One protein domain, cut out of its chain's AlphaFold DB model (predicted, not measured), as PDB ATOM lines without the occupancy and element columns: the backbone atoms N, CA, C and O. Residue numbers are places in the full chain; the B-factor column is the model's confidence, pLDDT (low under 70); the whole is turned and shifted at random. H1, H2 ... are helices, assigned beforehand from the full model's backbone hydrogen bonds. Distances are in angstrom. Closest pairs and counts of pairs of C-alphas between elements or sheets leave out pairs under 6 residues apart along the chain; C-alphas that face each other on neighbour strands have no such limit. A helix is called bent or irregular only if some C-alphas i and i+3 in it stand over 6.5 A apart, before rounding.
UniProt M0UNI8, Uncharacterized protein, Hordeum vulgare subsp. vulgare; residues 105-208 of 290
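AT A GLANCE: This is residues 105 to 208 of the 290 residues of an uncharacterized protein of Hordeum vulgare subsp. vulgare (UniProt M0UNI8). Look for a compact cluster of short helices gathered round the last one, H8, which runs through the core. H2 and H3 turn a corner round it, H4 crosses it near its last residues, H5 makes a corner with its first residues, and the hairpin of H6 and H7 covers another side, with H1 at the end of H7. The printed part has 104 residues with eight named helices, H1 to H8 in chain order, and no named strand: all helix. The radius of gyration of the C-alphas is 12.4 A and the spans are 33 by 29 by 21 A.

IN THESE COORDINATES: Find C-alpha 105 at (-22.677, 108.622, 43.305), where H1 runs to residue 112. Next come H2, residues 115 to 124, and H3, residues 126 to 139, 19.3 A long and only just irregular: C-alphas 128 and 131 are 6.9 A apart. H4 is residues 142 to 150, H5 153 to 158, H6 160 to 172, 18.5 A, and H7 178 to 188. H8, residues 194 to 207, runs 20.0 A to C-alpha 207 at (-45.582, 101.526, 61.322).

HOW THE PARTS SIT: Start at H8, the hub, touching five helices. Its residues 201 to 205 touch H4, about perpendicular at 84 degrees; the closest C-alphas, Ile 148 and Leu 201, are 5.4 A apart. Its residues 204 to 207 touch residues 130 to 134 of H3, closest at C-alphas Val 134 and Phe 207, 5.9 A. H6 and H7 form a hairpin at a steep tilt of 40 degrees, closest at C-alphas Ala 171 and Lys 179, 4.6 A. H1 touches H7 at C-alphas Ala 106 and Ser 188, their closest, 5.9 A. Every O i to N i+4 pair is within hydrogen-bond range in H1, H2, H4, H6 and H7; H3 has 8 of 10, H5 1 of 2, H8 8 of 10.

THE WHOLE: The C-alphas farthest apart, Ala 105 and Pro 131, are 33.4 A apart. The printed part has no cut, and the seven links are tight. Look for pLDDT under 70 at residues 126 to 127 and 207 to 208.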
ATOM      1  N   ALA A 105     -21.529 109.429  43.719       81.19
ATOM      2  CA  ALA A 105     -22.677 108.622  43.305       81.19
ATOM      3  C   ALA A 105     -23.829 108.674  44.323       81.19
ATOM      4  O   ALA A 105     -24.980 108.887  43.956       81.19
ATOM      5  N   ALA A 106     -23.533 108.571  45.621       85.94
ATOM      6  CA  ALA A 106     -24.538 108.761  46.662       85.94
ATOM      7  C   ALA A 106     -25.074 110.197  46.711       85.94
ATOM      8  O   ALA A 106     -26.257 110.395  46.955       85.94
ATOM      9  N   ALA A 107     -24.230 111.209  46.499       84.31
ATOM     10  CA  ALA A 107     -24.663 112.602  46.493       84.31
ATOM     11  C   ALA A 107     -25.493 112.957  45.253       84.31
ATOM     12  O   ALA A 107     -26.298 113.881  45.328       84.31
ATOM     13  N   GLU A 108     -25.288 112.290  44.123       82.12
ATOM     14  CA  GLU A 108     -26.155 112.379  42.949       82.12
ATOM     15  C   GLU A 108     -27.455 111.624  43.191       82.12
ATOM     16  O   GLU A 108     -28.517 112.223  43.045       82.12
ATOM     17  N   PHE A 109     -27.382 110.391  43.707       86.94
ATOM     18  CA  PHE A 109     -28.560 109.622  44.104       86.94
ATOM     19  C   PHE A 109     -29.444 110.420  45.060       86.94
ATOM     20  O   PHE A 109     -30.636 110.541  44.832       86.94
ATOM     21  N   LEU A 110     -28.866 111.030  46.097       85.25
ATOM     22  CA  LEU A 110     -29.596 111.841  47.071       85.25
ATOM     23  C   LEU A 110     -30.209 113.115  46.483       85.25
ATOM     24  O   LEU A 110     -31.186 113.602  47.044       85.25
ATOM     25  N   LYS A 111     -29.650 113.659  45.395       84.00
ATOM     26  CA  LYS A 111     -30.248 114.785  44.662       84.00
ATOM     27  C   LYS A 111     -31.384 114.324  43.751       84.00
ATOM     28  O   LYS A 111     -32.365 115.039  43.630       84.00
ATOM     29  N   SER A 112     -31.259 113.145  43.142       81.25
ATOM     30  CA  SER A 112     -32.327 112.514  42.353       81.25
ATOM     31  C   SER A 112     -33.385 111.810  43.209       81.25
ATOM     32  O   SER A 112     -34.420 111.395  42.702       81.25
ATOM     33  N   PHE A 113     -33.120 111.626  44.502       84.50
ATOM     34  CA  PHE A 113     -34.020 110.963  45.431       84.50
ATOM     35  C   PHE A 113     -35.161 111.918  45.791       84.50
ATOM     36  O   PHE A 113     -35.054 112.720  46.723       84.50
ATOM     37  N   ASN A 114     -36.255 111.820  45.036       86.69
ATOM     38  CA  ASN A 114     -37.472 112.600  45.239       86.69
ATOM     39  C   ASN A 114     -38.219 112.123  46.487       86.69
ATOM     40  O   ASN A 114     -39.111 111.279  46.428       86.69
ATOM     41  N   LYS A 115     -37.854 112.692  47.636       83.88
ATOM     42  CA  LYS A 115     -38.497 112.404  48.925       83.88
ATOM     43  C   LYS A 115     -40.002 112.645  48.881       83.88
ATOM     44  O   LYS A 115     -40.738 111.822  49.392       83.88
ATOM     45  N   GLU A 116     -40.440 113.723  48.233       83.62
ATOM     46  CA  GLU A 116     -41.855 114.113  48.150       83.62
ATOM     47  C   GLU A 116     -42.706 113.137  47.328       83.62
ATOM     48  O   GLU A 116     -43.858 112.885  47.665       83.62
ATOM     49  N   GLU A 117     -42.149 112.588  46.249       81.69
ATOM     50  CA  GLU A 117     -42.833 111.604  45.404       81.69
ATOM     51  C   GLU A 117     -42.965 110.266  46.134       81.69
ATOM     52  O   GLU A 117     -44.045 109.683  46.180       81.69
ATOM     53  N   ILE A 118     -41.885 109.843  46.797       83.06
ATOM     54  CA  ILE A 118     -41.875 108.645  47.641       83.06
ATOM     55  C   ILE A 118     -42.823 108.822  48.833       83.06
ATOM     56  O   ILE A 118     -43.526 107.883  49.184       83.06
ATOM     57  N   ASP A 119     -42.888 110.010  49.435       82.44
ATOM     58  CA  ASP A 119     -43.815 110.320  50.528       82.44
ATOM     59  C   ASP A 119     -45.277 110.159  50.105       82.44
ATOM     60  O   ASP A 119     -46.040 109.467  50.778       82.44
ATOM     61  N   LYS A 120     -45.645 110.732  48.955       83.94
ATOM     62  CA  LYS A 120     -46.997 110.606  48.400       83.94
ATOM     63  C   LYS A 120     -47.342 109.159  48.053       83.94
ATOM     64  O   LYS A 120     -48.443 108.717  48.350       83.94
ATOM     65  N   GLU A 121     -46.410 108.400  47.471       79.62
ATOM     66  CA  GLU A 121     -46.648 106.985  47.158       79.62
ATOM     67  C   GLU A 121     -46.772 106.115  48.425       79.62
ATOM     68  O   GLU A 121     -47.561 105.170  48.451       79.62
ATOM     69  N   ILE A 122     -46.029 106.433  49.494       80.69
ATOM     70  CA  ILE A 122     -46.153 105.754  50.796       80.69
ATOM     71  C   ILE A 122     -47.504 106.054  51.439       80.69
ATOM     72  O   ILE A 122     -48.095 105.151  52.026       80.69
ATOM     73  N   GLU A 123     -47.988 107.291  51.347       77.00
ATOM     74  CA  GLU A 123     -49.287 107.688  51.895       77.00
ATOM     75  C   GLU A 123     -50.451 107.035  51.130       77.00
ATOM     76  O   GLU A 123     -51.381 106.534  51.760       77.00
ATOM     77  N   ASP A 124     -50.350 106.929  49.800       76.25
ATOM     78  CA  ASP A 124     -51.362 106.306  48.932       76.25
ATOM     79  C   ASP A 124     -51.441 104.774  49.114       76.25
ATOM     80  O   ASP A 124     -52.525 104.197  49.170       76.25
ATOM     81  N   LYS A 125     -50.295 104.099  49.309       72.38
ATOM     82  CA  LYS A 125     -50.212 102.634  49.512       72.38
ATOM     83  C   LYS A 125     -50.079 102.210  50.978       72.38
ATOM     84  O   LYS A 125     -49.771 101.046  51.266       72.38
ATOM     85  N   LYS A 126     -50.312 103.134  51.915       68.25
ATOM     86  CA  LYS A 126     -50.100 102.940  53.357       68.25
ATOM     87  C   LYS A 126     -50.850 101.725  53.907       68.25
ATOM     88  O   LYS A 126     -50.265 100.910  54.613       68.25
ATOM     89  N   THR A 127     -52.112 101.566  53.521       64.12
ATOM     90  CA  THR A 127     -53.030 100.540  54.042       64.12
ATOM     91  C   THR A 127     -52.710  99.115  53.576       64.12
ATOM     92  O   THR A 127     -53.047  98.156  54.266       64.12
ATOM     93  N   GLU A 128     -52.028  98.938  52.440       70.44
ATOM     94  CA  GLU A 128     -51.670  97.610  51.910       70.44
ATOM     95  C   GLU A 128     -50.260  97.153  52.335       70.44
ATOM     96  O   GLU A 128     -49.953  95.951  52.382       70.44
ATOM     97  N   LEU A 129     -49.395  98.125  52.644       70.12
ATOM     98  CA  LEU A 129     -48.021  97.915  53.092       70.12
ATOM     99  C   LEU A 129     -47.909  97.834  54.615       70.12
ATOM    100  O   LEU A 129     -47.039  97.111  55.090       70.12
ATOM    101  N   GLU A 130     -48.797  98.484  55.370       72.44
ATOM    102  CA  GLU A 130     -48.834  98.451  56.839       72.44
ATOM    103  C   GLU A 130     -48.631  97.057  57.448       72.44
ATOM    104  O   GLU A 130     -47.641  96.872  58.159       72.44
ATOM    105  N   PRO A 131     -49.468  96.045  57.150       74.56
ATOM    106  CA  PRO A 131     -49.333  94.733  57.783       74.56
ATOM    107  C   PRO A 131     -48.008  94.038  57.433       74.56
ATOM    108  O   PRO A 131     -47.410  93.382  58.281       74.56
ATOM    109  N   LYS A 132     -47.498  94.235  56.211       75.75
ATOM    110  CA  LYS A 132     -46.248  93.612  55.742       75.75
ATOM    111  C   LYS A 132     -45.013  94.301  56.324       75.75
ATOM    112  O   LYS A 132     -44.022  93.647  56.647       75.75
ATOM    113  N   VAL A 133     -45.063  95.627  56.457       78.62
ATOM    114  CA  VAL A 133     -44.001  96.433  57.065       78.62
ATOM    115  C   VAL A 133     -43.931  96.154  58.564       78.62
ATOM    116  O   VAL A 133     -42.837  95.944  59.073       78.62
ATOM    117  N   VAL A 134     -45.072  96.067  59.254       75.25
ATOM    118  CA  VAL A 134     -45.152  95.665  60.668       75.25
ATOM    119  C   VAL A 134     -44.511  94.294  60.885       75.25
ATOM    120  O   VAL A 134     -43.614  94.176  61.718       75.25
ATOM    121  N   GLU A 135     -44.894  93.286  60.095       78.12
ATOM    122  CA  GLU A 135     -44.330  91.932  60.184       78.12
ATOM    123  C   GLU A 135     -42.814  91.933  59.926       78.12
ATOM    124  O   GLU A 135     -42.046  91.305  60.657       78.12
ATOM    125  N   THR A 136     -42.357  92.728  58.953       79.00
ATOM    126  CA  THR A 136     -40.927  92.893  58.654       79.00
ATOM    127  C   THR A 136     -40.182  93.566  59.808       79.00
ATOM    128  O   THR A 136     -39.094  93.126  60.170       79.00
ATOM    129  N   ILE A 137     -40.747  94.605  60.433       77.44
ATOM    130  CA  ILE A 137     -40.157  95.254  61.614       77.44
ATOM    131  C   ILE A 137     -40.104  94.270  62.781       77.44
ATOM    132  O   ILE A 137     -39.100  94.242  63.489       77.44
ATOM    133  N   GLU A 138     -41.160  93.486  63.011       76.12
ATOM    134  CA  GLU A 138     -41.232  92.519  64.105       76.12
ATOM    135  C   GLU A 138     -40.236  91.371  63.943       76.12
ATOM    136  O   GLU A 138     -39.567  91.034  64.927       76.12
ATOM    137  N   ALA A 139     -40.075  90.860  62.720       77.00
ATOM    138  CA  ALA A 139     -39.036  89.906  62.342       77.00
ATOM    139  C   ALA A 139     -37.624  90.523  62.373       77.00
ATOM    140  O   ALA A 139     -36.632  89.809  62.541       77.00
ATOM    141  N   SER A 140     -37.519  91.850  62.249       76.62
ATOM    142  CA  SER A 140     -36.239  92.553  62.232       76.62
ATOM    143  C   SER A 140     -35.529  92.530  63.595       76.62
ATOM    144  O   SER A 140     -36.177  92.583  64.651       76.62
ATOM    145  N   PRO A 141     -34.178  92.539  63.612       79.75
ATOM    146  CA  PRO A 141     -33.398  92.578  64.844       79.75
ATOM    147  C   PRO A 141     -33.771  93.767  65.747       79.75
ATOM    148  O   PRO A 141     -34.105  94.852  65.253       79.75
ATOM    149  N   PRO A 142     -33.625  93.639  67.081       78.06
ATOM    150  CA  PRO A 142     -33.895  94.734  68.021       78.06
ATOM    151  C   PRO A 142     -33.039  95.979  67.741       78.06
ATOM    152  O   PRO A 142     -33.432  97.098  68.066       78.06
ATOM    153  N   GLU A 143     -31.897  95.803  67.079       84.50
ATOM    154  CA  GLU A 143     -31.017  96.868  66.597       84.50
ATOM    155  C   GLU A 143     -31.710  97.788  65.583       84.50
ATOM    156  O   GLU A 143     -31.508  99.002  65.631       84.50
ATOM    157  N   ILE A 144     -32.545  97.230  64.698       83.88
ATOM    158  CA  ILE A 144     -33.331  97.977  63.709       83.88
ATOM    159  C   ILE A 144     -34.511  98.658  64.392       83.88
ATOM    160  O   ILE A 144     -34.726  99.849  64.186       83.88
ATOM    161  N   LYS A 145     -35.207  97.962  65.298       81.44
ATOM    162  CA  LYS A 145     -36.288  98.554  66.108       81.44
ATOM    163  C   LYS A 145     -35.790  99.750  66.929       81.44
ATOM    164  O   LYS A 145     -36.436 100.794  66.972       81.44
ATOM    165  N   GLY A 146     -34.613  99.631  67.548       82.31
ATOM    166  CA  GLY A 146     -33.951 100.734  68.244       82.31
ATOM    167  C   GLY A 146     -33.512 101.846  67.291       82.31
ATOM    168  O   GLY A 146     -33.654 103.026  67.600       82.31
ATOM    169  N   LEU A 147     -33.034 101.495  66.096       83.75
ATOM    170  CA  LEU A 147     -32.630 102.466  65.084       83.75
ATOM    171  C   LEU A 147     -33.803 103.295  64.545       83.75
ATOM    172  O   LEU A 147     -33.637 104.498  64.358       83.75
ATOM    173  N   ILE A 148     -34.965 102.679  64.329       84.38
ATOM    174  CA  ILE A 148     -36.190 103.350  63.872       84.38
ATOM    175  C   ILE A 148     -36.672 104.376  64.911       84.38
ATOM    176  O   ILE A 148     -37.115 105.465  64.550       84.38
ATOM    177  N   LYS A 149     -36.518 104.074  66.207       82.88
ATOM    178  CA  LYS A 149     -36.837 105.005  67.304       82.88
ATOM    179  C   LYS A 149     -35.829 106.147  67.411       82.88
ATOM    180  O   LYS A 149     -36.203 107.300  67.581       82.88
ATOM    181  N   ASP A 150     -34.540 105.834  67.313       80.88
ATOM    182  CA  ASP A 150     -33.476 106.820  67.489       80.88
ATOM    183  C   ASP A 150     -33.193 107.681  66.259       80.88
ATOM    184  O   ASP A 150     -32.618 108.756  66.413       80.88
ATOM    185  N   LYS A 151     -33.494 107.186  65.050       83.31
ATOM    186  CA  LYS A 151     -33.279 107.841  63.743       83.31
ATOM    187  C   LYS A 151     -31.877 108.457  63.576       83.31
ATOM    188  O   LYS A 151     -31.669 109.420  62.842       83.31
ATOM    189  N   LYS A 152     -30.877 107.900  64.274       80.88
ATOM    190  CA  LYS A 152     -29.504 108.429  64.343       80.88
ATOM    191  C   LYS A 152     -28.625 107.826  63.257       80.88
ATOM    192  O   LYS A 152     -28.350 106.625  63.259       80.88
ATOM    193  N   THR A 153     -28.036 108.689  62.433       84.25
ATOM    194  CA  THR A 153     -27.016 108.325  61.430       84.25
ATOM    195  C   THR A 153     -25.823 107.577  62.042       84.25
ATOM    196  O   THR A 153     -25.304 106.632  61.451       84.25
ATOM    197  N   SER A 154     -25.439 107.912  63.279       84.94
ATOM    198  CA  SER A 154     -24.372 107.227  64.022       84.94
ATOM    199  C   SER A 154     -24.652 105.741  64.274       84.94
ATOM    200  O   SER A 154     -23.713 104.949  64.351       84.94
ATOM    201  N   LYS A 155     -25.926 105.348  64.410       84.12
ATOM    202  CA  LYS A 155     -26.324 103.948  64.614       84.12
ATOM    203  C   LYS A 155     -26.397 103.184  63.285       84.12
ATOM    204  O   LYS A 155     -26.033 102.015  63.264       84.12
ATOM    205  N   ILE A 156     -26.717 103.851  62.169       85.88
ATOM    206  CA  ILE A 156     -26.674 103.264  60.809       85.88
ATOM    207  C   ILE A 156     -25.270 102.758  60.472       85.88
ATOM    208  O   ILE A 156     -25.109 101.669  59.930       85.88
ATOM    209  N   LYS A 157     -24.236 103.529  60.827       84.38
ATOM    210  CA  LYS A 157     -22.846 103.133  60.576       84.38
ATOM    211  C   LYS A 157     -22.447 101.878  61.364       84.38
ATOM    212  O   LYS A 157     -21.754 101.022  60.824       84.38
ATOM    213  N   LYS A 158     -22.892 101.768  62.621       85.81
ATOM    214  CA  LYS A 158     -22.583 100.638  63.519       85.81
ATOM    215  C   LYS A 158     -23.374  99.376  63.163       85.81
ATOM    216  O   LYS A 158     -22.813  98.293  63.187       85.81
ATOM    217  N   ASN A 159     -24.628  99.539  62.745       87.06
ATOM    218  CA  ASN A 159     -25.541  98.448  62.396       87.06
ATOM    219  C   ASN A 159     -25.705  98.291  60.877       87.06
ATOM    220  O   ASN A 159     -26.757  97.871  60.401       87.06
ATOM    221  N   SER A 160     -24.685  98.658  60.097       85.69
ATOM    222  CA  SER A 160     -24.778  98.742  58.633       85.69
ATOM    223  C   SER A 160     -25.268  97.443  57.987       85.69
ATOM    224  O   SER A 160     -26.142  97.490  57.129       85.69
ATOM    225  N   ALA A 161     -24.785  96.288  58.450       89.25
ATOM    226  CA  ALA A 161     -25.212  94.981  57.956       89.25
ATOM    227  C   ALA A 161     -26.691  94.675  58.250       89.25
ATOM    228  O   ALA A 161     -27.389  94.146  57.386       89.25
ATOM    229  N   ALA A 162     -27.181  95.023  59.445       89.25
ATOM    230  CA  ALA A 162     -28.588  94.854  59.800       89.25
ATOM    231  C   ALA A 162     -29.476  95.782  58.958       89.25
ATOM    232  O   ALA A 162     -30.514  95.362  58.458       89.25
ATOM    233  N   VAL A 163     -29.035  97.027  58.745       87.81
ATOM    234  CA  VAL A 163     -29.757  98.016  57.932       87.81
ATOM    235  C   VAL A 163     -29.861  97.571  56.477       87.81
ATOM    236  O   VAL A 163     -30.918  97.718  55.877       87.81
ATOM    237  N   ILE A 164     -28.794  97.003  55.909       90.62
ATOM    238  CA  ILE A 164     -28.809  96.471  54.538       90.62
ATOM    239  C   ILE A 164     -29.837  95.343  54.405       90.62
ATOM    240  O   ILE A 164     -30.638  95.367  53.477       90.62
ATOM    241  N   LYS A 165     -29.848  94.390  55.346       89.88
ATOM    242  CA  LYS A 165     -30.818  93.282  55.354       89.88
ATOM    243  C   LYS A 165     -32.253  93.783  55.482       89.88
ATOM    244  O   LYS A 165     -33.105  93.367  54.712       89.88
ATOM    245  N   PHE A 166     -32.490  94.731  56.384       88.06
ATOM    246  CA  PHE A 166     -33.803  95.343  56.547       88.06
ATOM    247  C   PHE A 166     -34.270  96.060  55.272       88.06
ATOM    248  O   PHE A 166     -35.401  95.880  54.845       88.06
ATOM    249  N   LEU A 167     -33.401  96.837  54.616       90.50
ATOM    250  CA  LEU A 167     -33.747  97.503  53.354       90.50
ATOM    251  C   LEU A 167     -34.055  96.508  52.227       90.50
ATOM    252  O   LEU A 167     -34.917  96.788  51.400       90.50
ATOM    253  N   ASP A 168     -33.376  95.363  52.200       90.12
ATOM    254  CA  ASP A 168     -33.626  94.284  51.240       90.12
ATOM    255  C   ASP A 168     -34.972  93.576  51.500       90.12
ATOM    256  O   ASP A 168     -35.727  93.301  50.568       90.12
ATOM    257  N   GLU A 169     -35.345  93.364  52.765       88.75
ATOM    258  CA  GLU A 169     -36.679  92.875  53.145       88.75
ATOM    259  C   GLU A 169     -37.778  93.882  52.786       88.75
ATOM    260  O   GLU A 169     -38.761  93.523  52.134       88.75
ATOM    261  N   MET A 170     -37.560  95.167  53.083       84.56
ATOM    262  CA  MET A 170     -38.447  96.262  52.677       84.56
ATOM    263  C   MET A 170     -38.577  96.355  51.143       84.56
ATOM    264  O   MET A 170     -39.648  96.639  50.603       84.56
ATOM    265  N   ALA A 171     -37.499  96.079  50.408       88.12
ATOM    266  CA  ALA A 171     -37.510  96.026  48.951       88.12
ATOM    267  C   ALA A 171     -38.331  94.838  48.415       88.12
ATOM    268  O   ALA A 171     -39.057  95.007  47.425       88.12
ATOM    269  N   LYS A 172     -38.269  93.668  49.068       87.81
ATOM    270  CA  LYS A 172     -39.049  92.463  48.721       87.81
ATOM    271  C   LYS A 172     -40.549  92.653  48.928       87.81
ATOM    272  O   LYS A 172     -41.317  92.270  48.052       87.81
ATOM    273  N   ILE A 173     -40.960  93.317  50.011       82.50
ATOM    274  CA  ILE A 173     -42.378  93.647  50.256       82.50
ATOM    275  C   ILE A 173     -42.899  94.788  49.364       82.50
ATOM    276  O   ILE A 173     -44.084  95.101  49.400       82.50
ATOM    277  N   GLY A 174     -42.030  95.399  48.549       81.06
ATOM    278  CA  GLY A 174     -42.421  96.433  47.590       81.06
ATOM    279  C   GLY A 174     -42.533  97.836  48.182       81.06
ATOM    280  O   GLY A 174     -43.251  98.657  47.625       81.06
ATOM    281  N   PHE A 175     -41.823  98.128  49.272       84.44
ATOM    282  CA  PHE A 175     -41.899  99.441  49.901       84.44
ATOM    283  C   PHE A 175     -41.339 100.552  48.992       84.44
ATOM    284  O   PHE A 175     -40.232 100.391  48.446       84.44
ATOM    285  N   PRO A 176     -42.052 101.685  48.841       81.88
ATOM    286  CA  PRO A 176     -41.623 102.778  47.980       81.88
ATOM    287  C   PRO A 176     -40.262 103.322  48.418       81.88
ATOM    288  O   PRO A 176     -39.978 103.508  49.600       81.88
ATOM    289  N   GLY A 177     -39.364 103.520  47.458       82.31
ATOM    290  CA  GLY A 177     -38.004 103.991  47.725       82.31
ATOM    291  C   GLY A 177     -37.050 102.964  48.355       82.31
ATOM    292  O   GLY A 177     -35.842 103.113  48.175       82.31
ATOM    293  N   ALA A 178     -37.515 101.890  49.010       87.12
ATOM    294  CA  ALA A 178     -36.624 100.895  49.629       87.12
ATOM    295  C   ALA A 178     -35.766 100.160  48.593       87.12
ATOM    296  O   ALA A 178     -34.568  99.988  48.803       87.12
ATOM    297  N   LYS A 179     -36.345  99.813  47.435       86.69
ATOM    298  CA  LYS A 179     -35.599  99.233  46.307       86.69
ATOM    299  C   LYS A 179     -34.462 100.151  45.850       86.69
ATOM    300  O   LYS A 179     -33.317  99.715  45.783       86.69
ATOM    301  N   LEU A 180     -34.767 101.430  45.626       88.44
ATOM    302  CA  LEU A 180     -33.793 102.430  45.178       88.44
ATOM    303  C   LEU A 180     -32.660 102.605  46.197       88.44
ATOM    304  O   LEU A 180     -31.488 102.612  45.830       88.44
ATOM    305  N   VAL A 181     -33.003 102.704  47.485       87.50
ATOM    306  CA  VAL A 181     -32.013 102.869  48.554       87.50
ATOM    307  C   VAL A 181     -31.194 101.592  48.751       87.50
ATOM    308  O   VAL A 181     -29.986 101.695  48.918       87.50
ATOM    309  N   SER A 182     -31.790 100.397  48.686       89.31
ATOM    310  CA  SER A 182     -31.068  99.121  48.824       89.31
ATOM    311  C   SER A 182     -30.011  98.932  47.728       89.31
ATOM    312  O   SER A 182     -28.847  98.671  48.030       89.31
ATOM    313  N   ASP A 183     -30.374  99.178  46.468       87.56
ATOM    314  CA  ASP A 183     -29.479  99.053  45.320       87.56
ATOM    315  C   ASP A 183     -28.358 100.103  45.358       87.56
ATOM    316  O   ASP A 183     -27.176  99.798  45.157       87.56
ATOM    317  N   ALA A 184     -28.707 101.337  45.726       87.19
ATOM    318  CA  ALA A 184     -27.734 102.394  45.933       87.19
ATOM    319  C   ALA A 184     -26.795 102.075  47.108       87.19
ATOM    320  O   ALA A 184     -25.608 102.390  47.034       87.19
ATOM    321  N   VAL A 185     -27.274 101.426  48.175       86.19
ATOM    322  CA  VAL A 185     -26.462 101.009  49.329       86.19
ATOM    323  C   VAL A 185     -25.475  99.909  48.962       86.19
ATOM    324  O   VAL A 185     -24.342  99.956  49.438       86.19
ATOM    325  N   VAL A 186     -25.831  98.978  48.078       86.44
ATOM    326  CA  VAL A 186     -24.878  97.983  47.556       86.44
ATOM    327  C   VAL A 186     -23.760  98.664  46.759       86.44
ATOM    328  O   VAL A 186     -22.594  98.288  46.880       86.44
ATOM    329  N   LYS A 187     -24.089  99.714  45.995       83.50
ATOM    330  CA  LYS A 187     -23.125 100.444  45.153       83.50
ATOM    331  C   LYS A 187     -22.272 101.453  45.929       83.50
ATOM    332  O   LYS A 187     -21.060 101.519  45.749       83.50
ATOM    333  N   SER A 188     -22.897 102.237  46.803       83.50
ATOM    334  CA  SER A 188     -22.304 103.408  47.465       83.50
ATOM    335  C   SER A 188     -22.044 103.210  48.959       83.50
ATOM    336  O   SER A 188     -21.305 103.979  49.572       83.50
ATOM    337  N   GLY A 189     -22.599 102.163  49.563       82.62
ATOM    338  CA  GLY A 189     -22.523 101.898  50.994       82.62
ATOM    339  C   GLY A 189     -23.566 102.663  51.813       82.62
ATOM    340  O   GLY A 189     -24.149 103.661  51.387       82.62
ATOM    341  N   THR A 190     -23.773 102.215  53.050       85.19
ATOM    342  CA  THR A 190     -24.761 102.794  53.979       85.19
ATOM    343  C   THR A 190     -24.378 104.180  54.484       85.19
ATOM    344  O   THR A 190     -25.242 105.001  54.768       85.19
ATOM    345  N   THR A 191     -23.081 104.474  54.597       84.94
ATOM    346  CA  THR A 191     -22.607 105.731  55.190       84.94
ATOM    347  C   THR A 191     -22.979 106.957  54.350       84.94
ATOM    348  O   THR A 191     -23.599 107.864  54.908       84.94
ATOM    349  N   PRO A 192     -22.671 107.032  53.042       83.94
ATOM    350  CA  PRO A 192     -23.024 108.215  52.261       83.94
ATOM    351  C   PRO A 192     -24.525 108.297  51.946       83.94
ATOM    352  O   PRO A 192     -25.023 109.391  51.709       83.94
ATOM    353  N   LEU A 193     -25.258 107.181  52.031       87.62
ATOM    354  CA  LEU A 193     -26.714 107.128  51.859       87.62
ATOM    355  C   LEU A 193     -27.505 107.229  53.165       87.62
ATOM    356  O   LEU A 193     -28.734 107.207  53.135       87.62
ATOM    357  N   SER A 194     -26.823 107.422  54.299       88.44
ATOM    358  CA  SER A 194     -27.443 107.634  55.612       88.44
ATOM    359  C   SER A 194     -28.677 108.547  55.577       88.44
ATOM    360  O   SER A 194     -29.682 108.150  56.153       88.44
ATOM    361  N   PRO A 195     -28.684 109.725  54.915       87.69
ATOM    362  CA  PRO A 195     -29.875 110.579  54.898       87.69
ATOM    363  C   PRO A 195     -31.090 109.981  54.164       87.69
ATOM    364  O   PRO A 195     -32.212 110.245  54.583       87.69
ATOM    365  N   ALA A 196     -30.906 109.173  53.112       88.62
ATOM    366  CA  ALA A 196     -32.017 108.452  52.475       88.62
ATOM    367  C   ALA A 196     -32.493 107.280  53.342       88.62
ATOM    368  O   ALA A 196     -33.687 107.039  53.469       88.62
ATOM    369  N   ILE A 197     -31.560 106.590  54.000       90.12
ATOM    370  CA  ILE A 197     -31.871 105.490  54.917       90.12
ATOM    371  C   ILE A 197     -32.661 106.003  56.128       90.12
ATOM    372  O   ILE A 197     -33.676 105.414  56.480       90.12
ATOM    373  N   VAL A 198     -32.241 107.115  56.748       89.12
ATOM    374  CA  VAL A 198     -32.989 107.755  57.849       89.12
ATOM    375  C   VAL A 198     -34.391 108.143  57.392       89.12
ATOM    376  O   VAL A 198     -35.326 107.960  58.154       89.12
ATOM    377  N   PHE A 199     -34.547 108.637  56.162       88.12
ATOM    378  CA  PHE A 199     -35.856 108.992  55.616       88.12
ATOM    379  C   PHE A 199     -36.783 107.772  55.490       88.12
ATOM    380  O   PHE A 199     -37.899 107.818  55.994       88.12
ATOM    381  N   ILE A 200     -36.310 106.658  54.916       88.69
ATOM    382  CA  ILE A 200     -37.084 105.403  54.869       88.69
ATOM    383  C   ILE A 200     -37.460 104.964  56.292       88.69
ATOM    384  O   ILE A 200     -38.616 104.668  56.561       88.69
ATOM    385  N   LEU A 201     -36.505 104.970  57.227       87.44
ATOM    386  CA  LEU A 201     -36.752 104.582  58.619       87.44
ATOM    387  C   LEU A 201     -37.731 105.519  59.336       87.44
ATOM    388  O   LEU A 201     -38.489 105.058  60.178       87.44
ATOM    389  N   ASP A 202     -37.736 106.811  59.012       86.50
ATOM    390  CA  ASP A 202     -38.687 107.784  59.551       86.50
ATOM    391  C   ASP A 202     -40.113 107.494  59.080       86.50
ATOM    392  O   ASP A 202     -41.037 107.556  59.884       86.50
ATOM    393  N   LYS A 203     -40.273 107.083  57.817       83.88
ATOM    394  CA  LYS A 203     -41.561 106.644  57.265       83.88
ATOM    395  C   LYS A 203     -41.972 105.266  57.746       83.88
ATOM    396  O   LYS A 203     -43.161 104.990  57.820       83.88
ATOM    397  N   VAL A 204     -41.010 104.434  58.137       78.56
ATOM    398  CA  VAL A 204     -41.285 103.140  58.761       78.56
ATOM    399  C   VAL A 204     -41.566 103.248  60.268       78.56
ATOM    400  O   VAL A 204     -42.283 102.424  60.827       78.56
ATOM    401  N   ALA A 205     -41.089 104.302  60.932       78.94
ATOM    402  CA  ALA A 205     -41.348 104.576  62.346       78.94
ATOM    403  C   ALA A 205     -42.829 104.623  62.758       78.94
ATOM    404  O   ALA A 205     -43.140 104.019  63.784       78.94
ATOM    405  N   PRO A 206     -43.748 105.273  62.018       76.25
ATOM    406  CA  PRO A 206     -45.172 105.235  62.343       76.25
ATOM    407  C   PRO A 206     -45.803 103.846  62.165       76.25
ATOM    408  O   PRO A 206     -46.875 103.616  62.710       76.25
ATOM    409  N   PHE A 207     -45.151 102.923  61.446       67.12
ATOM    410  CA  PHE A 207     -45.582 101.526  61.322       67.12
ATOM    411  C   PHE A 207     -44.990 100.616  62.389       67.12
ATOM    412  O   PHE A 207     -45.348  99.447  62.438       67.12
ATOM    413  N   VAL A 208     -44.079 101.100  63.241       62.34
ATOM    414  CA  VAL A 208     -43.737 100.349  64.448       62.34
ATOM    415  C   VAL A 208     -45.025 100.291  65.249       62.34
ATOM    416  O   VAL A 208     -45.503 101.363  65.629       62.34
TER     417      VAL A 208